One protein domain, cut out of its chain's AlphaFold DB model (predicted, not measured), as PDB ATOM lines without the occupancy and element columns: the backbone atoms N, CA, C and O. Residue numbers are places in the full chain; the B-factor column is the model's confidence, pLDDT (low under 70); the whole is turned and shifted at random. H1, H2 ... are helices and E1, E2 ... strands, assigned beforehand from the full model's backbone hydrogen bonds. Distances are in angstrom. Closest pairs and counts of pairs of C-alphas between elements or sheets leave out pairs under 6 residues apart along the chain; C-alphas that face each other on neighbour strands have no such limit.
ATOM      1  N   LYS A  43       3.287 -27.488  -0.215       92.00
ATOM      2  CA  LYS A  43       3.322 -28.787  -0.894       92.00
ATOM      3  C   LYS A  43       3.083 -28.628  -2.391       92.00
ATOM      4  O   LYS A  43       3.824 -29.197  -3.184       92.00
ATOM      5  N   LYS A  44       2.116 -27.794  -2.791       92.94
ATOM      6  CA  LYS A  44       1.856 -27.494  -4.210       92.94
ATOM      7  C   LYS A  44       3.036 -26.786  -4.866       92.94
ATOM      8  O   LYS A  44       3.343 -27.061  -6.024       92.94
ATOM      9  N   VAL A  45       3.699 -25.883  -4.141       95.31
ATOM     10  CA  VAL A  45       4.908 -25.212  -4.637       95.31
ATOM     11  C   VAL A  45       6.028 -26.229  -4.852       95.31
ATOM     12  O   VAL A  45       6.610 -26.246  -5.932       95.31
ATOM     13  N   LEU A  46       6.285 -27.106  -3.879       95.81
ATOM     14  CA  LEU A  46       7.314 -28.144  -3.984       95.81
ATOM     15  C   LEU A  46       7.027 -29.134  -5.117       95.81
ATOM     16  O   LEU A  46       7.930 -29.413  -5.898       95.81
ATOM     17  N   THR A  47       5.779 -29.590  -5.275       97.12
ATOM     18  CA  THR A  47       5.369 -30.421  -6.419       97.12
ATOM     19  C   THR A  47       5.655 -29.720  -7.743       97.12
ATOM     20  O   THR A  47       6.300 -30.293  -8.614       97.12
ATOM     21  N   LYS A  48       5.250 -28.452  -7.882       97.12
ATOM     22  CA  LYS A  48       5.467 -27.687  -9.115       97.12
ATOM     23  C   LYS A  48       6.951 -27.486  -9.425       97.12
ATOM     24  O   LYS A  48       7.337 -27.511 -10.589       97.12
ATOM     25  N   VAL A  49       7.770 -27.238  -8.403       97.38
ATOM     26  CA  VAL A  49       9.223 -27.108  -8.567       97.38
ATOM     27  C   VAL A  49       9.820 -28.441  -9.002       97.38
ATOM     28  O   VAL A  49      10.566 -28.455  -9.972       97.38
ATOM     29  N   ALA A  50       9.450 -29.545  -8.350       98.25
ATOM     30  CA  ALA A  50       9.931 -30.878  -8.694       98.25
ATOM     31  C   ALA A  50       9.629 -31.237 -10.157       98.25
ATOM     32  O   ALA A  50      10.552 -31.555 -10.903       98.25
ATOM     33  N   GLU A  51       8.374 -31.086 -10.592       98.31
ATOM     34  CA  GLU A  51       7.944 -31.364 -11.971       98.31
ATOM     35  C   GLU A  51       8.698 -30.513 -13.000       98.31
ATOM     36  O   GLU A  51       9.197 -31.040 -13.991       98.31
ATOM     37  N   LYS A  52       8.853 -29.209 -12.743       98.12
ATOM     38  CA  LYS A  52       9.591 -28.304 -13.642       98.12
ATOM     39  C   LYS A  52      11.102 -28.508 -13.630       98.12
ATOM     40  O   LYS A  52      11.777 -28.083 -14.558       98.12
ATOM     41  N   SER A  53      11.643 -29.075 -12.557       97.81
ATOM     42  CA  SER A  53      13.078 -29.327 -12.429       97.81
ATOM     43  C   SER A  53      13.506 -30.656 -13.043       97.81
ATOM     44  O   SER A  53      14.695 -30.836 -13.296       97.81
ATOM     45  N   LEU A  54      12.571 -31.577 -13.300       98.56
ATOM     46  CA  LEU A  54      12.895 -32.874 -13.880       98.56
ATOM     47  C   LEU A  54      13.591 -32.676 -15.230       98.56
ATOM     48  O   LEU A  54      13.027 -32.088 -16.151       98.56
ATOM     49  N   THR A  55      14.829 -33.150 -15.316       98.31
ATOM     50  CA  THR A  55      15.718 -32.894 -16.454       98.31
ATOM     51  C   THR A  55      16.119 -34.212 -17.093       98.31
ATOM     52  O   THR A  55      16.610 -35.114 -16.408       98.31
ATOM     53  N   VAL A  56      15.942 -34.325 -18.407       98.00
ATOM     54  CA  VAL A  56      16.400 -35.491 -19.170       98.00
ATOM     55  C   VAL A  56      17.893 -35.358 -19.432       98.00
ATOM     56  O   VAL A  56      18.371 -34.352 -19.941       98.00
ATOM     57  N   LEU A  57      18.642 -36.390 -19.063       96.75
ATOM     58  CA  LEU A  57      20.082 -36.495 -19.292       96.75
ATOM     59  C   LEU A  57      20.400 -37.214 -20.607       96.75
ATOM     60  O   LEU A  57      21.476 -37.028 -21.172       96.75
ATOM     61  N   LYS A  58      19.500 -38.097 -21.052       95.81
ATOM     62  CA  LYS A  58      19.609 -38.883 -22.285       95.81
ATOM     63  C   LYS A  58      18.221 -39.395 -22.683       95.81
ATOM     64  O   LYS A  58      17.479 -39.834 -21.808       95.81
ATOM     65  N   GLY A  59      17.914 -39.417 -23.977       95.56
ATOM     66  CA  GLY A  59      16.646 -39.931 -24.503       95.56
ATOM     67  C   GLY A  59      15.681 -38.810 -24.881       95.56
ATOM     68  O   GLY A  59      16.121 -37.759 -25.340       95.56
ATOM     69  N   GLU A  60      14.383 -39.054 -24.715       97.06
ATOM     70  CA  GLU A  60      13.305 -38.134 -25.100       97.06
ATOM     71  C   GLU A  60      12.734 -37.374 -23.891       97.06
ATOM     72  O   GLU A  60      12.808 -37.845 -22.754       97.06
ATOM     73  N   CYS A  61      12.158 -36.194 -24.147       98.00
ATOM     74  CA  CYS A  61      11.559 -35.324 -23.126       98.00
ATOM     75  C   CYS A  61      10.303 -35.925 -22.488       98.00
ATOM     76  O   CYS A  61      10.075 -35.777 -21.285       98.00
ATOM     77  N   SER A  62       9.547 -36.684 -23.276       97.06
ATOM     78  CA  SER A  62       8.403 -37.472 -22.827       97.06
ATOM     79  C   SER A  62       8.763 -38.949 -22.843       97.06
ATOM     80  O   SER A  62       9.499 -39.412 -23.713       97.06
ATOM     81  N   PHE A  63       8.240 -39.699 -21.882       97.50
ATOM     82  CA  PHE A  63       8.323 -41.153 -21.896       97.50
ATOM     83  C   PHE A  63       7.031 -41.726 -22.483       97.50
ATOM     84  O   PHE A  63       5.956 -41.179 -22.250       97.50
ATOM     85  N   THR A  64       7.117 -42.850 -23.199       96.19
ATOM     86  CA  THR A  64       5.944 -43.526 -23.792       96.19
ATOM     87  C   THR A  64       4.868 -43.882 -22.761       96.19
ATOM     88  O   THR A  64       3.697 -43.996 -23.113       96.19
ATOM     89  N   GLY A  65       5.265 -44.048 -21.498       95.56
ATOM     90  CA  GLY A  65       4.400 -44.469 -20.405       95.56
ATOM     91  C   GLY A  65       4.526 -45.962 -20.102       95.56
ATOM     92  O   GLY A  65       4.807 -46.778 -20.982       95.56
ATOM     93  N   THR A  66       4.334 -46.319 -18.838       97.81
ATOM     94  CA  THR A  66       4.218 -47.701 -18.362       97.81
ATOM     95  C   THR A  66       3.251 -47.753 -17.185       97.81
ATOM     96  O   THR A  66       3.137 -46.781 -16.447       97.81
ATOM     97  N   ASP A  67       2.609 -48.901 -16.973       97.88
ATOM     98  CA  ASP A  67       1.784 -49.168 -15.785       97.88
ATOM     99  C   ASP A  67       2.577 -49.868 -14.669       97.88
ATOM    100  O   ASP A  67       2.108 -50.011 -13.536       97.88
ATOM    101  N   SER A  68       3.782 -50.362 -14.978       98.38
ATOM    102  CA  SER A  68       4.596 -51.114 -14.025       98.38
ATOM    103  C   SER A  68       6.091 -50.884 -14.192       98.38
ATOM    104  O   SER A  68       6.597 -50.685 -15.303       98.38
ATOM    105  N   ILE A  69       6.801 -50.937 -13.067       98.62
ATOM    106  CA  ILE A  69       8.250 -50.791 -13.002       98.62
ATOM    107  C   ILE A  69       8.887 -51.869 -12.126       98.62
ATOM    108  O   ILE A  69       8.302 -52.345 -11.147       98.62
ATOM    109  N   SER A  70      10.143 -52.178 -12.432       98.56
ATOM    110  CA  SER A  70      11.037 -52.922 -11.548       98.56
ATOM    111  C   SER A  70      12.216 -52.040 -11.159       98.56
ATOM    112  O   SER A  70      12.849 -51.418 -12.008       98.56
ATOM    113  N   ILE A  71      12.501 -51.941  -9.860       98.44
ATOM    114  CA  ILE A  71      13.535 -51.032  -9.349       98.44
ATOM    115  C   ILE A  71      14.813 -51.820  -9.066       98.44
ATOM    116  O   ILE A  71      14.811 -52.773  -8.284       98.44
ATOM    117  N   VAL A  72      15.922 -51.395  -9.671       97.81
ATOM    118  CA  VAL A  72      17.237 -52.037  -9.544       97.81
ATOM    119  C   VAL A  72      18.335 -51.020  -9.222       97.81
ATOM    120  O   VAL A  72      18.216 -49.830  -9.492       97.81
ATOM    121  N   GLY A  73      19.455 -51.467  -8.655       96.06
ATOM    122  CA  GLY A  73      20.541 -50.559  -8.263       96.06
ATOM    123  C   GLY A  73      20.134 -49.552  -7.172       96.06
ATOM    124  O   GLY A  73      18.997 -49.537  -6.705       96.06
ATOM    125  N   GLY A  74      21.091 -48.736  -6.730       95.44
ATOM    126  CA  GLY A  74      20.902 -47.828  -5.596       95.44
ATOM    127  C   GLY A  74      20.793 -48.553  -4.248       95.44
ATOM    128  O   GLY A  74      20.824 -49.787  -4.161       95.44
ATOM    129  N   SER A  75      20.687 -47.770  -3.180       95.81
ATOM    130  CA  SER A  75      20.474 -48.263  -1.819       95.81
ATOM    131  C   SER A  75      19.020 -48.676  -1.586       95.81
ATOM    132  O   SER A  75      18.102 -48.202  -2.253       95.81
ATOM    133  N   ASP A  76      18.776 -49.522  -0.587       97.19
ATOM    134  CA  ASP A  76      17.413 -49.975  -0.277       97.19
ATOM    135  C   ASP A  76      16.497 -48.832   0.179       97.19
ATOM    136  O   ASP A  76      15.298 -48.854  -0.093       97.19
ATOM    137  N   LYS A  77      17.068 -47.786   0.791       96.88
ATOM    138  CA  LYS A  77      16.337 -46.563   1.139       96.88
ATOM    139  C   LYS A  77      15.834 -45.833  -0.108       96.88
ATOM    140  O   LYS A  77      14.684 -45.410  -0.136       96.88
ATOM    141  N   GLU A  78      16.674 -45.689  -1.128       96.69
ATOM    142  CA  GLU A  78      16.289 -45.012  -2.372       96.69
ATOM    143  C   GLU A  78      15.254 -45.831  -3.147       96.69
ATOM    144  O   GLU A  78      14.274 -45.273  -3.636       96.69
ATOM    145  N   LYS A  79      15.410 -47.161  -3.191       97.81
ATOM    146  CA  LYS A  79      14.412 -48.053  -3.801       97.81
ATOM    147  C   LYS A  79      13.059 -47.952  -3.103       97.81
ATOM    148  O   LYS A  79      12.038 -47.894  -3.778       97.81
ATOM    149  N   ALA A  80      13.046 -47.918  -1.769       98.19
ATOM    150  CA  ALA A  80      11.819 -47.756  -0.996       98.19
ATOM    151  C   ALA A  80      11.148 -46.400  -1.270       98.19
ATOM    152  O   ALA A  80       9.938 -46.353  -1.466       98.19
ATOM    153  N   ALA A  81      11.931 -45.322  -1.358       98.38
ATOM    154  CA  ALA A  81      11.411 -43.990  -1.659       98.38
ATOM    155  C   ALA A  81      10.830 -43.895  -3.081       98.38
ATOM    156  O   ALA A  81       9.749 -43.339  -3.269       98.38
ATOM    157  N   LEU A  82      11.509 -44.469  -4.085       98.50
ATOM    158  CA  LEU A  82      10.979 -44.513  -5.450       98.50
ATOM    159  C   LEU A  82       9.740 -45.408  -5.533       98.50
ATOM    160  O   LEU A  82       8.798 -45.060  -6.236       98.50
ATOM    161  N   LYS A  83       9.714 -46.523  -4.795       98.62
ATOM    162  CA  LYS A  83       8.537 -47.389  -4.711       98.62
ATOM    163  C   LYS A  83       7.316 -46.624  -4.194       98.62
ATOM    164  O   LYS A  83       6.281 -46.652  -4.846       98.62
ATOM    165  N   GLU A  84       7.452 -45.914  -3.076       98.62
ATOM    166  CA  GLU A  84       6.362 -45.119  -2.496       98.62
ATOM    167  C   GLU A  84       5.871 -44.036  -3.470       98.62
ATOM    168  O   GLU A  84       4.669 -43.849  -3.647       98.62
ATOM    169  N   ALA A  85       6.794 -43.349  -4.149       98.56
ATOM    170  CA  ALA A  85       6.450 -42.337  -5.141       98.56
ATOM    171  C   ALA A  85       5.747 -42.919  -6.377       98.56
ATOM    172  O   ALA A  85       4.820 -42.298  -6.890       98.56
ATOM    173  N   ALA A  86       6.177 -44.090  -6.847       98.56
ATOM    174  CA  ALA A  86       5.571 -44.795  -7.970       98.56
ATOM    175  C   ALA A  86       4.145 -45.254  -7.638       98.56
ATOM    176  O   ALA A  86       3.216 -44.959  -8.385       98.56
ATOM    177  N   GLU A  87       3.953 -45.893  -6.483       98.38
ATOM    178  CA  GLU A  87       2.632 -46.338  -6.020       98.38
ATOM    179  C   GLU A  87       1.672 -45.153  -5.809       98.38
ATOM    180  O   GLU A  87       0.484 -45.264  -6.100       98.38
ATOM    181  N   ALA A  88       2.178 -43.992  -5.377       98.12
ATOM    182  CA  ALA A  88       1.388 -42.766  -5.247       98.12
ATOM    183  C   ALA A  88       0.920 -42.166  -6.588       98.12
ATOM    184  O   ALA A  88       0.043 -41.301  -6.585       98.12
ATOM    185  N   GLU A  89       1.504 -42.594  -7.710       98.19
ATOM    186  CA  GLU A  89       1.096 -42.234  -9.072       98.19
ATOM    187  C   GLU A  89       0.492 -43.445  -9.815       98.19
ATOM    188  O   GLU A  89       0.466 -43.475 -11.042       98.19
ATOM    189  N   ASP A  90      -0.008 -44.448  -9.085       97.88
ATOM    190  CA  ASP A  90      -0.647 -45.670  -9.599       97.88
ATOM    191  C   ASP A  90       0.256 -46.589 -10.447       97.88
ATOM    192  O   ASP A  90      -0.239 -47.410 -11.221       97.88
ATOM    193  N   LEU A  91       1.582 -46.499 -10.303       98.12
ATOM    194  CA  LEU A  91       2.502 -47.460 -10.912       98.12
ATOM    195  C   LEU A  91       2.630 -48.716 -10.047       98.12
ATOM    196  O   LEU A  91       2.899 -48.654  -8.847       98.12
ATOM    197  N   THR A  92       2.535 -49.883 -10.682       98.38
ATOM    198  CA  THR A  92       2.797 -51.165 -10.018       98.38
ATOM    199  C   THR A  92       4.299 -51.405  -9.896       98.38
ATOM    200  O   THR A  92       5.009 -51.435 -10.898       98.38
ATOM    201  N   VAL A  93       4.796 -51.647  -8.681       98.19
ATOM    202  CA  VAL A  93       6.219 -51.939  -8.445       98.19
ATOM    203  C   VAL A  93       6.425 -53.430  -8.184       98.19
ATOM    204  O   VAL A  93       5.915 -53.974  -7.204       98.19
ATOM    205  N   GLY A  94       7.202 -54.101  -9.038       94.94
ATOM    206  CA  GLY A  94       7.417 -55.548  -8.951       94.94
ATOM    207  C   GLY A  94       8.623 -56.049  -9.744       94.94
ATOM    208  O   GLY A  94       9.598 -55.331  -9.941       94.94
ATOM    209  N   SER A  95       8.583 -57.310 -10.176       90.06
ATOM    210  CA  SER A  95       9.652 -57.953 -10.958       90.06
ATOM    211  C   SER A  95       9.519 -57.772 -12.478       90.06
ATOM    212  O   SER A  95      10.354 -58.288 -13.217       90.06
ATOM    213  N   GLY A  96       8.480 -57.079 -12.950       91.06
ATOM    214  CA  GLY A  96       8.205 -56.839 -14.369       91.06
ATOM    215  C   GLY A  96       8.081 -55.353 -14.708       91.06
ATOM    216  O   GLY A  96       8.297 -54.494 -13.854       91.06
ATOM    217  N   GLY A  97       7.719 -55.070 -15.959       95.81
ATOM    218  CA  GLY A  97       7.589 -53.704 -16.467       95.81
ATOM    219  C   GLY A  97       8.932 -53.051 -16.784       95.81
ATOM    220  O   GLY A  97       9.952 -53.732 -16.906       95.81
ATOM    221  N   THR A  98       8.924 -51.725 -16.910       98.31
ATOM    222  CA  THR A  98      10.127 -50.944 -17.211       98.31
ATOM    223  C   THR A  98      11.127 -51.062 -16.068       98.31
ATOM    224  O   THR A  98      10.837 -50.723 -14.919       98.31
ATOM    225  N   SER A  99      12.330 -51.531 -16.375       98.44
ATOM    226  CA  SER A  99      13.431 -51.557 -15.418       98.44
ATOM    227  C   SER A  99      13.983 -50.148 -15.189       98.44
ATOM    228  O   SER A  99      14.384 -49.451 -16.126       98.44
ATOM    229  N   VAL A 100      14.015 -49.723 -13.925       98.62
ATOM    230  CA  VAL A 100      14.460 -48.395 -13.488       98.62
ATOM    231  C   VAL A 100      15.645 -48.550 -12.548       98.62
ATOM    232  O   VAL A 100      15.527 -49.183 -11.496       98.62
ATOM    233  N   SER A 101      16.785 -47.958 -12.907       98.25
ATOM    234  CA  SER A 101      17.963 -47.945 -12.051       98.25
ATOM    235  C   SER A 101      18.216 -46.626 -11.343       98.25
ATOM    236  O   SER A 101      18.219 -45.572 -11.969       98.25
ATOM    237  N   LEU A 102      18.538 -46.707 -10.052       97.62
ATOM    238  CA  LEU A 102      19.033 -45.594  -9.231       97.62
ATOM    239  C   LEU A 102      20.572 -45.578  -9.125       97.62
ATOM    240  O   LEU A 102      21.140 -44.915  -8.264       97.62
ATOM    241  N   SER A 103      21.272 -46.340  -9.974       96.38
ATOM    242  CA  SER A 103      22.736 -46.419 -10.004       96.38
ATOM    243  C   SER A 103      23.269 -46.332 -11.436       96.38
ATOM    244  O   SER A 103      22.746 -47.012 -12.318       96.38
ATOM    245  N   PRO A 104      24.371 -45.601 -11.686       95.38
ATOM    246  CA  PRO A 104      24.972 -45.530 -13.016       95.38
ATOM    247  C   PRO A 104      25.621 -46.843 -13.475       95.38
ATOM    248  O   PRO A 104      25.942 -46.982 -14.652       95.38
ATOM    249  N   SER A 105      25.878 -47.781 -12.559       95.75
ATOM    250  CA  SER A 105      26.565 -49.048 -12.843       95.75
ATOM    251  C   SER A 105      25.620 -50.239 -13.004       95.75
ATOM    252  O   SER A 105      26.068 -51.331 -13.349       95.75
ATOM    253  N   THR A 106      24.326 -50.067 -12.732       97.19
ATOM    254  CA  THR A 106      23.337 -51.139 -12.859       97.19
ATOM    255  C   THR A 106      22.555 -50.954 -14.153       97.19
ATOM    256  O   THR A 106      21.961 -49.908 -14.387       97.19
ATOM    257  N   SER A 107      22.571 -51.977 -15.007       96.75
ATOM    258  CA  SER A 107      21.850 -51.942 -16.279       96.75
ATOM    259  C   SER A 107      20.340 -51.922 -16.048       96.75
ATOM    260  O   SER A 107      19.821 -52.724 -15.272       96.75
ATOM    261  N   ALA A 108      19.655 -51.035 -16.759       97.94
ATOM    262  CA  ALA A 108      18.206 -50.885 -16.779       97.94
ATOM    263  C   ALA A 108      17.791 -50.147 -18.062       97.94
ATOM    264  O   ALA A 108      18.635 -49.587 -18.767       97.94
ATOM    265  N   GLU A 109      16.500 -50.137 -18.368       98.19
ATOM    266  CA  GLU A 109      15.947 -49.366 -19.486       98.19
ATOM    267  C   GLU A 109      16.016 -47.860 -19.220       98.19
ATOM    268  O   GLU A 109      16.385 -47.091 -20.115       98.19
ATOM    269  N   VAL A 110      15.723 -47.464 -17.977       98.44
ATOM    270  CA  VAL A 110      15.754 -46.077 -17.506       98.44
ATOM    271  C   VAL A 110      16.734 -45.935 -16.345       98.44
ATOM    272  O   VAL A 110      16.718 -46.737 -15.415       98.44
ATOM    273  N   ALA A 111      17.557 -44.887 -16.355       98.38
ATOM    274  CA  ALA A 111      18.355 -44.479 -15.199       98.38
ATOM    275  C   ALA A 111      17.811 -43.189 -14.566       98.38
ATOM    276  O   ALA A 111      17.466 -42.241 -15.265       98.38
ATOM    277  N   VAL A 112      17.765 -43.140 -13.237       98.50
ATOM    278  CA  VAL A 112      17.236 -42.016 -12.461       98.50
ATOM    279  C   VAL A 112      18.308 -41.523 -11.499       98.50
ATOM    280  O   VAL A 112      18.693 -42.220 -10.564       98.50
ATOM    281  N   GLY A 113      18.783 -40.300 -11.724       97.62
ATOM    282  CA  GLY A 113      19.669 -39.578 -10.818       97.62
ATOM    283  C   GLY A 113      18.893 -38.850  -9.724       97.62
ATOM    284  O   GLY A 113      17.989 -38.073 -10.010       97.62
ATOM    285  N   THR A 114      19.283 -39.054  -8.472       97.00
ATOM    286  CA  THR A 114      18.718 -38.386  -7.279       97.00
ATOM    287  C   THR A 114      19.717 -37.429  -6.628       97.00
ATOM    288  O   THR A 114      19.565 -37.032  -5.478       97.00
ATOM    289  N   ALA A 115      20.781 -37.093  -7.351       94.31
ATOM    290  CA  ALA A 115      21.873 -36.257  -6.886       94.31
ATOM    291  C   ALA A 115      22.388 -35.411  -8.058       94.31
ATOM    292  O   ALA A 115      21.671 -35.128  -9.019       94.31
ATOM    293  N   ALA A 116      23.656 -35.014  -8.004       94.06
ATOM    294  CA  ALA A 116      24.268 -34.262  -9.083       94.06
ATOM    295  C   ALA A 116      24.176 -34.997 -10.444       94.06
ATOM    296  O   ALA A 116      24.413 -36.208 -10.503       94.06
ATOM    297  N   PRO A 117      23.893 -34.288 -11.554       94.50
ATOM    298  CA  PRO A 117      23.564 -34.909 -12.842       94.50
ATOM    299  C   PRO A 117      24.714 -35.740 -13.430       94.50
ATOM    300  O   PRO A 117      24.493 -36.809 -14.000       94.50
ATOM    301  N   TRP A 118      25.967 -35.330 -13.201       95.12
ATOM    302  CA  TRP A 118      27.151 -36.063 -13.660       95.12
ATOM    303  C   TRP A 118      27.317 -37.439 -13.003       95.12
ATOM    304  O   TRP A 118      28.122 -38.241 -13.479       95.12
ATOM    305  N   THR A 119      26.589 -37.749 -11.924       93.25
ATOM    306  CA  THR A 119      26.624 -39.085 -11.306       93.25
ATOM    307  C   THR A 119      26.078 -40.159 -12.246       93.25
ATOM    308  O   THR A 119      26.560 -41.284 -12.201       93.25
ATOM    309  N   MET A 120      25.173 -39.800 -13.166       94.00
ATOM    310  CA  MET A 120      24.561 -40.722 -14.130       94.00
ATOM    311  C   MET A 120      25.266 -40.776 -15.491       94.00
ATOM    312  O   MET A 120      24.851 -41.535 -16.362       94.00
ATOM    313  N   ARG A 121      26.366 -40.035 -15.690       91.75
ATOM    314  CA  ARG A 121      27.045 -39.908 -16.999       91.75
ATOM    315  C   ARG A 121      27.493 -41.236 -17.624       91.75
ATOM    316  O   ARG A 121      27.543 -41.351 -18.843       91.75
ATOM    317  N   SER A 122      27.817 -42.235 -16.803       92.81
ATOM    318  CA  SER A 122      28.302 -43.542 -17.262       92.81
ATOM    319  C   SER A 122      27.199 -44.587 -17.436       92.81
ATOM    320  O   SER A 122      27.514 -45.742 -17.706       92.81
ATOM    321  N   THR A 123      25.924 -44.218 -17.263       96.19
ATOM    322  CA  THR A 123      24.824 -45.174 -17.414       96.19
ATOM    323  C   THR A 123      24.722 -45.706 -18.843       96.19
ATOM    324  O   THR A 123      24.791 -44.953 -19.826       96.19
ATOM    325  N   SER A 124      24.513 -47.017 -18.958       95.69
ATOM    326  CA  SER A 124      24.216 -47.692 -20.223       95.69
ATOM    327  C   SER A 124      22.752 -47.554 -20.644       95.69
ATOM    328  O   SER A 124      22.433 -47.872 -21.791       95.69
ATOM    329  N   ALA A 125      21.874 -47.071 -19.755       97.06
ATOM    330  CA  ALA A 125      20.463 -46.858 -20.058       97.06
ATOM    331  C   ALA A 125      20.300 -45.925 -21.267       97.06
ATOM    332  O   ALA A 125      21.078 -44.977 -21.458       97.06
ATOM    333  N   LYS A 126      19.291 -46.214 -22.097       95.25
ATOM    334  CA  LYS A 126      18.962 -45.408 -23.284       95.25
ATOM    335  C   LYS A 126      18.211 -44.137 -22.906       95.25
ATOM    336  O   LYS A 126      18.429 -43.112 -23.542       95.25
ATOM    337  N   SER A 127      17.415 -44.212 -21.844       97.44
ATOM    338  CA  SER A 127      16.741 -43.068 -21.244       97.44
ATOM    339  C   SER A 127      17.312 -42.810 -19.857       97.44
ATOM    340  O   SER A 127      17.530 -43.739 -19.076       97.44
ATOM    341  N   ALA A 128      17.585 -41.552 -19.540       97.56
ATOM    342  CA  ALA A 128      18.069 -41.159 -18.228       97.56
ATOM    343  C   ALA A 128      17.510 -39.795 -17.835       97.56
ATOM    344  O   ALA A 128      17.526 -38.870 -18.644       97.56
ATOM    345  N   VAL A 129      17.080 -39.658 -16.585       98.19
ATOM    346  CA  VAL A 129      16.583 -38.404 -16.005       98.19
ATOM    347  C   VAL A 129      17.289 -38.109 -14.690       98.19
ATOM    348  O   VAL A 129      17.803 -39.015 -14.034       98.19
ATOM    349  N   THR A 130      17.307 -36.846 -14.280       97.88
ATOM    350  CA  THR A 130      17.692 -36.446 -12.925       97.88
ATOM    351  C   THR A 130      16.566 -35.672 -12.257       97.88
ATOM    352  O   THR A 130      15.966 -34.774 -12.849       97.88
ATOM    353  N   ALA A 131      16.308 -36.030 -11.004       97.75
ATOM    354  CA  ALA A 131      15.394 -35.347 -10.102       97.75
ATOM    355  C   ALA A 131      16.148 -34.505  -9.052       97.75
ATOM    356  O   ALA A 131      15.518 -33.867  -8.211       97.75
ATOM    357  N   TYR A 132      17.491 -34.514  -9.092       97.06
ATOM    358  CA  TYR A 132      18.436 -33.799  -8.213       97.06
ATOM    359  C   TYR A 132      18.388 -34.132  -6.715       97.06
ATOM    360  O   TYR A 132      19.340 -33.820  -6.000       97.06
ATOM    361  N   ASP A 133      17.320 -34.771  -6.250       95.50
ATOM    362  CA  ASP A 133      17.106 -35.205  -4.875       95.50
ATOM    363  C   ASP A 133      16.232 -36.477  -4.860       95.50
ATOM    364  O   ASP A 133      15.584 -36.838  -5.843       95.50
ATOM    365  N   SER A 134      16.209 -37.157  -3.720       95.81
ATOM    366  CA  SER A 134      15.382 -38.325  -3.406       95.81
ATOM    367  C   SER A 134      14.161 -37.974  -2.545       95.81
ATOM    368  O   SER A 134      13.526 -38.858  -1.969       95.81
ATOM    369  N   ASN A 135      13.820 -36.685  -2.422       96.31
ATOM    370  CA  ASN A 135      12.624 -36.272  -1.694       96.31
ATOM    371  C   ASN A 135      11.334 -36.736  -2.415       96.31
ATOM    372  O   ASN A 135      11.343 -36.940  -3.634       96.31
ATOM    373  N   PRO A 136      10.200 -36.865  -1.697       97.62
ATOM    374  CA  PRO A 136       8.980 -37.439  -2.269       97.62
ATOM    375  C   PRO A 136       8.434 -36.687  -3.489       97.62
ATOM    376  O   PRO A 136       7.863 -37.303  -4.380       97.62
ATOM    377  N   TYR A 137       8.605 -35.365  -3.567       98.19
ATOM    378  CA  TYR A 137       8.097 -34.570  -4.690       98.19
ATOM    379  C   TYR A 137       8.918 -34.816  -5.960       98.19
ATOM    380  O   TYR A 137       8.348 -34.991  -7.035       98.19
ATOM    381  N   ALA A 138      10.245 -34.877  -5.817       98.44
ATOM    382  CA  ALA A 138      11.185 -35.163  -6.897       98.44
ATOM    383  C   ALA A 138      10.949 -36.559  -7.495       98.44
ATOM    384  O   ALA A 138      10.814 -36.709  -8.708       98.44
ATOM    385  N   LEU A 139      10.806 -37.577  -6.643       98.69
ATOM    386  CA  LEU A 139      10.558 -38.947  -7.099       98.69
ATOM    387  C   LEU A 139       9.149 -39.132  -7.680       98.69
ATOM    388  O   LEU A 139       8.980 -39.909  -8.616       98.69
ATOM    389  N   ARG A 140       8.145 -38.386  -7.202       98.62
ATOM    390  CA  ARG A 140       6.816 -38.375  -7.834       98.62
ATOM    391  C   ARG A 140       6.844 -37.756  -9.229       98.62
ATOM    392  O   ARG A 140       6.151 -38.249 -10.109       98.62
ATOM    393  N   ALA A 141       7.668 -36.734  -9.471       98.81
ATOM    394  CA  ALA A 141       7.867 -36.213 -10.825       98.81
ATOM    395  C   ALA A 141       8.463 -37.284 -11.756       98.81
ATOM    396  O   ALA A 141       7.985 -37.457 -12.873       98.81
ATOM    397  N   VAL A 142       9.438 -38.068 -11.274       98.75
ATOM    398  CA  VAL A 142       9.967 -39.227 -12.018       98.75
ATOM    399  C   VAL A 142       8.867 -40.251 -12.304       98.75
ATOM    400  O   VAL A 142       8.760 -40.717 -13.433       98.75
ATOM    401  N   ALA A 143       8.036 -40.586 -11.312       98.75
ATOM    402  CA  ALA A 143       6.932 -41.529 -11.481       98.75
ATOM    403  C   ALA A 143       5.905 -41.050 -12.522       98.75
ATOM    404  O   ALA A 143       5.546 -41.812 -13.415       98.75
ATOM    405  N   LYS A 144       5.501 -39.774 -12.486       98.81
ATOM    406  CA  LYS A 144       4.615 -39.188 -13.505       98.81
ATOM    407  C   LYS A 144       5.226 -39.226 -14.898       98.81
ATOM    408  O   LYS A 144       4.538 -39.564 -15.855       98.81
ATOM    409  N   TRP A 145       6.516 -38.914 -15.014       98.75
ATOM    410  CA  TRP A 145       7.220 -38.994 -16.290       98.75
ATOM    411  C   TRP A 145       7.254 -40.432 -16.807       98.75
ATOM    412  O   TRP A 145       6.863 -40.666 -17.940       98.75
ATOM    413  N   LEU A 146       7.592 -41.411 -15.960       98.69
ATOM    414  CA  LEU A 146       7.548 -42.840 -16.303       98.69
ATOM    415  C   LEU A 146       6.147 -43.316 -16.707       98.69
ATOM    416  O   LEU A 146       6.029 -44.178 -17.571       98.69
ATOM    417  N   LYS A 147       5.090 -42.766 -16.112       98.19
ATOM    418  CA  LYS A 147       3.703 -43.061 -16.486       98.19
ATOM    419  C   LYS A 147       3.282 -42.402 -17.807       98.19
ATOM    420  O   LYS A 147       2.318 -42.842 -18.420       98.19
ATOM    421  N   GLY A 148       4.035 -41.409 -18.283       98.12
ATOM    422  CA  GLY A 148       3.704 -40.606 -19.465       98.12
ATOM    423  C   GLY A 148       2.816 -39.392 -19.155       98.12
ATOM    424  O   GLY A 148       2.407 -38.682 -20.068       98.12
ATOM    425  N   ASP A 149       2.552 -39.119 -17.874       98.38
ATOM    426  CA  ASP A 149       1.692 -38.024 -17.402       98.38
ATOM    427  C   ASP A 149       2.447 -36.689 -17.247       98.38
ATOM    428  O   ASP A 149       1.843 -35.646 -16.981       98.38
ATOM    429  N   LEU A 150       3.777 -36.707 -17.375       98.50
ATOM    430  CA  LEU A 150       4.638 -35.530 -17.290       98.50
ATOM    431  C   LEU A 150       5.650 -35.525 -18.435       98.50
ATOM    432  O   LEU A 150       6.414 -36.471 -18.597       98.50
ATOM    433  N   GLU A 151       5.714 -34.410 -19.156       98.38
ATOM    434  CA  GLU A 151       6.835 -34.071 -20.030       98.38
ATOM    435  C   GLU A 151       7.894 -33.324 -19.209       98.38
ATOM    436  O   GLU A 151       7.593 -32.348 -18.510       98.38
ATOM    437  N   ALA A 152       9.136 -33.806 -19.249       98.31
ATOM    438  CA  ALA A 152      10.243 -33.140 -18.579       98.31
ATOM    439  C   ALA A 152      10.540 -31.807 -19.277       98.31
ATOM    440  O   ALA A 152      10.526 -31.742 -20.497       98.31
ATOM    441  N   SER A 153      10.830 -30.759 -18.507       98.00
ATOM    442  CA  SER A 153      11.139 -29.412 -19.031       98.00
ATOM    443  C   SER A 153      12.309 -28.741 -18.310       98.00
ATOM    444  O   SER A 153      12.590 -27.560 -18.501       98.00
ATOM    445  N   GLY A 154      12.990 -29.479 -17.433       96.88
ATOM    446  CA  GLY A 154      14.181 -28.994 -16.760       96.88
ATOM    447  C   GLY A 154      15.360 -28.913 -17.724       96.88
ATOM    448  O   GLY A 154      15.544 -29.773 -18.587       96.88
ATOM    449  N   ARG A 155      16.186 -27.882 -17.537       95.25
ATOM    450  CA  ARG A 155      17.449 -27.695 -18.254       95.25
ATOM    451  C   ARG A 155      18.612 -28.033 -17.344       95.25
ATOM    452  O   ARG A 155      18.606 -27.671 -16.165       95.25
TER     453      ARG A 155
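This is residues 43 to 155 of the 170 residues of an uncharacterized protein of Brevibacterium siliguriense (UniProt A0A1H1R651). A strongly twisted sheet of five short strands has two helices, H2 and H4, packed on one face at a steep angle to each other, and the short H3 on the other face. H1 packs on H4, off the sheet, at one end of the domain. The printed part has 113 residues with four named helices and five named strands, in the order H1 E1 E2 H2 E3 E4 H3 E5 H4; the mixed sheet runs E1 E5 E4 E3 E2, with E1 antiparallel to E5 and the other neighbours parallel. The class is mixed, helices and strands; the whole is compact, with a radius of gyration of the C-alphas of 12.1 A and spans of 33 by 28 by 27 A.

Look first at the parallel neighbours E4, residues 110 to 113, and E5, residues 127 to 130, where N 113 and O 129 are 2.8 A apart, within hydrogen-bond range. Beside E5 find the edge strand E1, residues 55 to 58, antiparallel to it, with N 57 and O 128 at 2.8 A. Beside E4 find E3, residues 98 to 101, parallel, with N 112 and O 101 at 2.8 A. The other edge strand is E2, residues 68 to 72, parallel to E3, with N 100 and O 70 at 2.8 A. H2, residues 76 to 87, is on the sheet at a height of 9.6 A, over E2 and only just over E3, where 3 of its C-alphas fall; it runs along the strands, at 9 degrees to E2 on the local plane. E2, H2 and E3 form a strand-helix-strand unit, two parallel neighbour strands with a helix between, and its crossover is left-handed. H4, residues 136 to 147, is on the same face; its residue Arg 140 and Ala 85 of H2 have the closest C-alphas, 4.8 A apart, where the two helices touch at a steep tilt of 59 degrees. H3, residues 117 to 120, is on the opposite face, and E4, H3 and E5 form a second such unit, with a right-handed crossover. H1, residues 43 to 53, is not on the sheet but touches H4, closest at the C-alphas of Ala 50 and Ala 138, 4.8 A. In H1, H2 and H4 every O i to N i+4 pair is within hydrogen-bond range; H3 is too short for one.

Find C-alpha 43 at (3.322, -28.787, -0.894); from there H1 runs 15.1 A to Ser 53. H2 spans 16.3 A and E2 13.4 A. H4 begins at C-alpha 136, (8.980, -37.439, -2.269), and ends 16.2 A away at C-alpha 147, (3.703, -43.061, -16.486).

The two C-alphas farthest apart are those of Lys 43 and Ser 124, 34.2 A. The printed part has no cut and no long link. Its mean pLDDT is 97.1, and no printed residue is under 70.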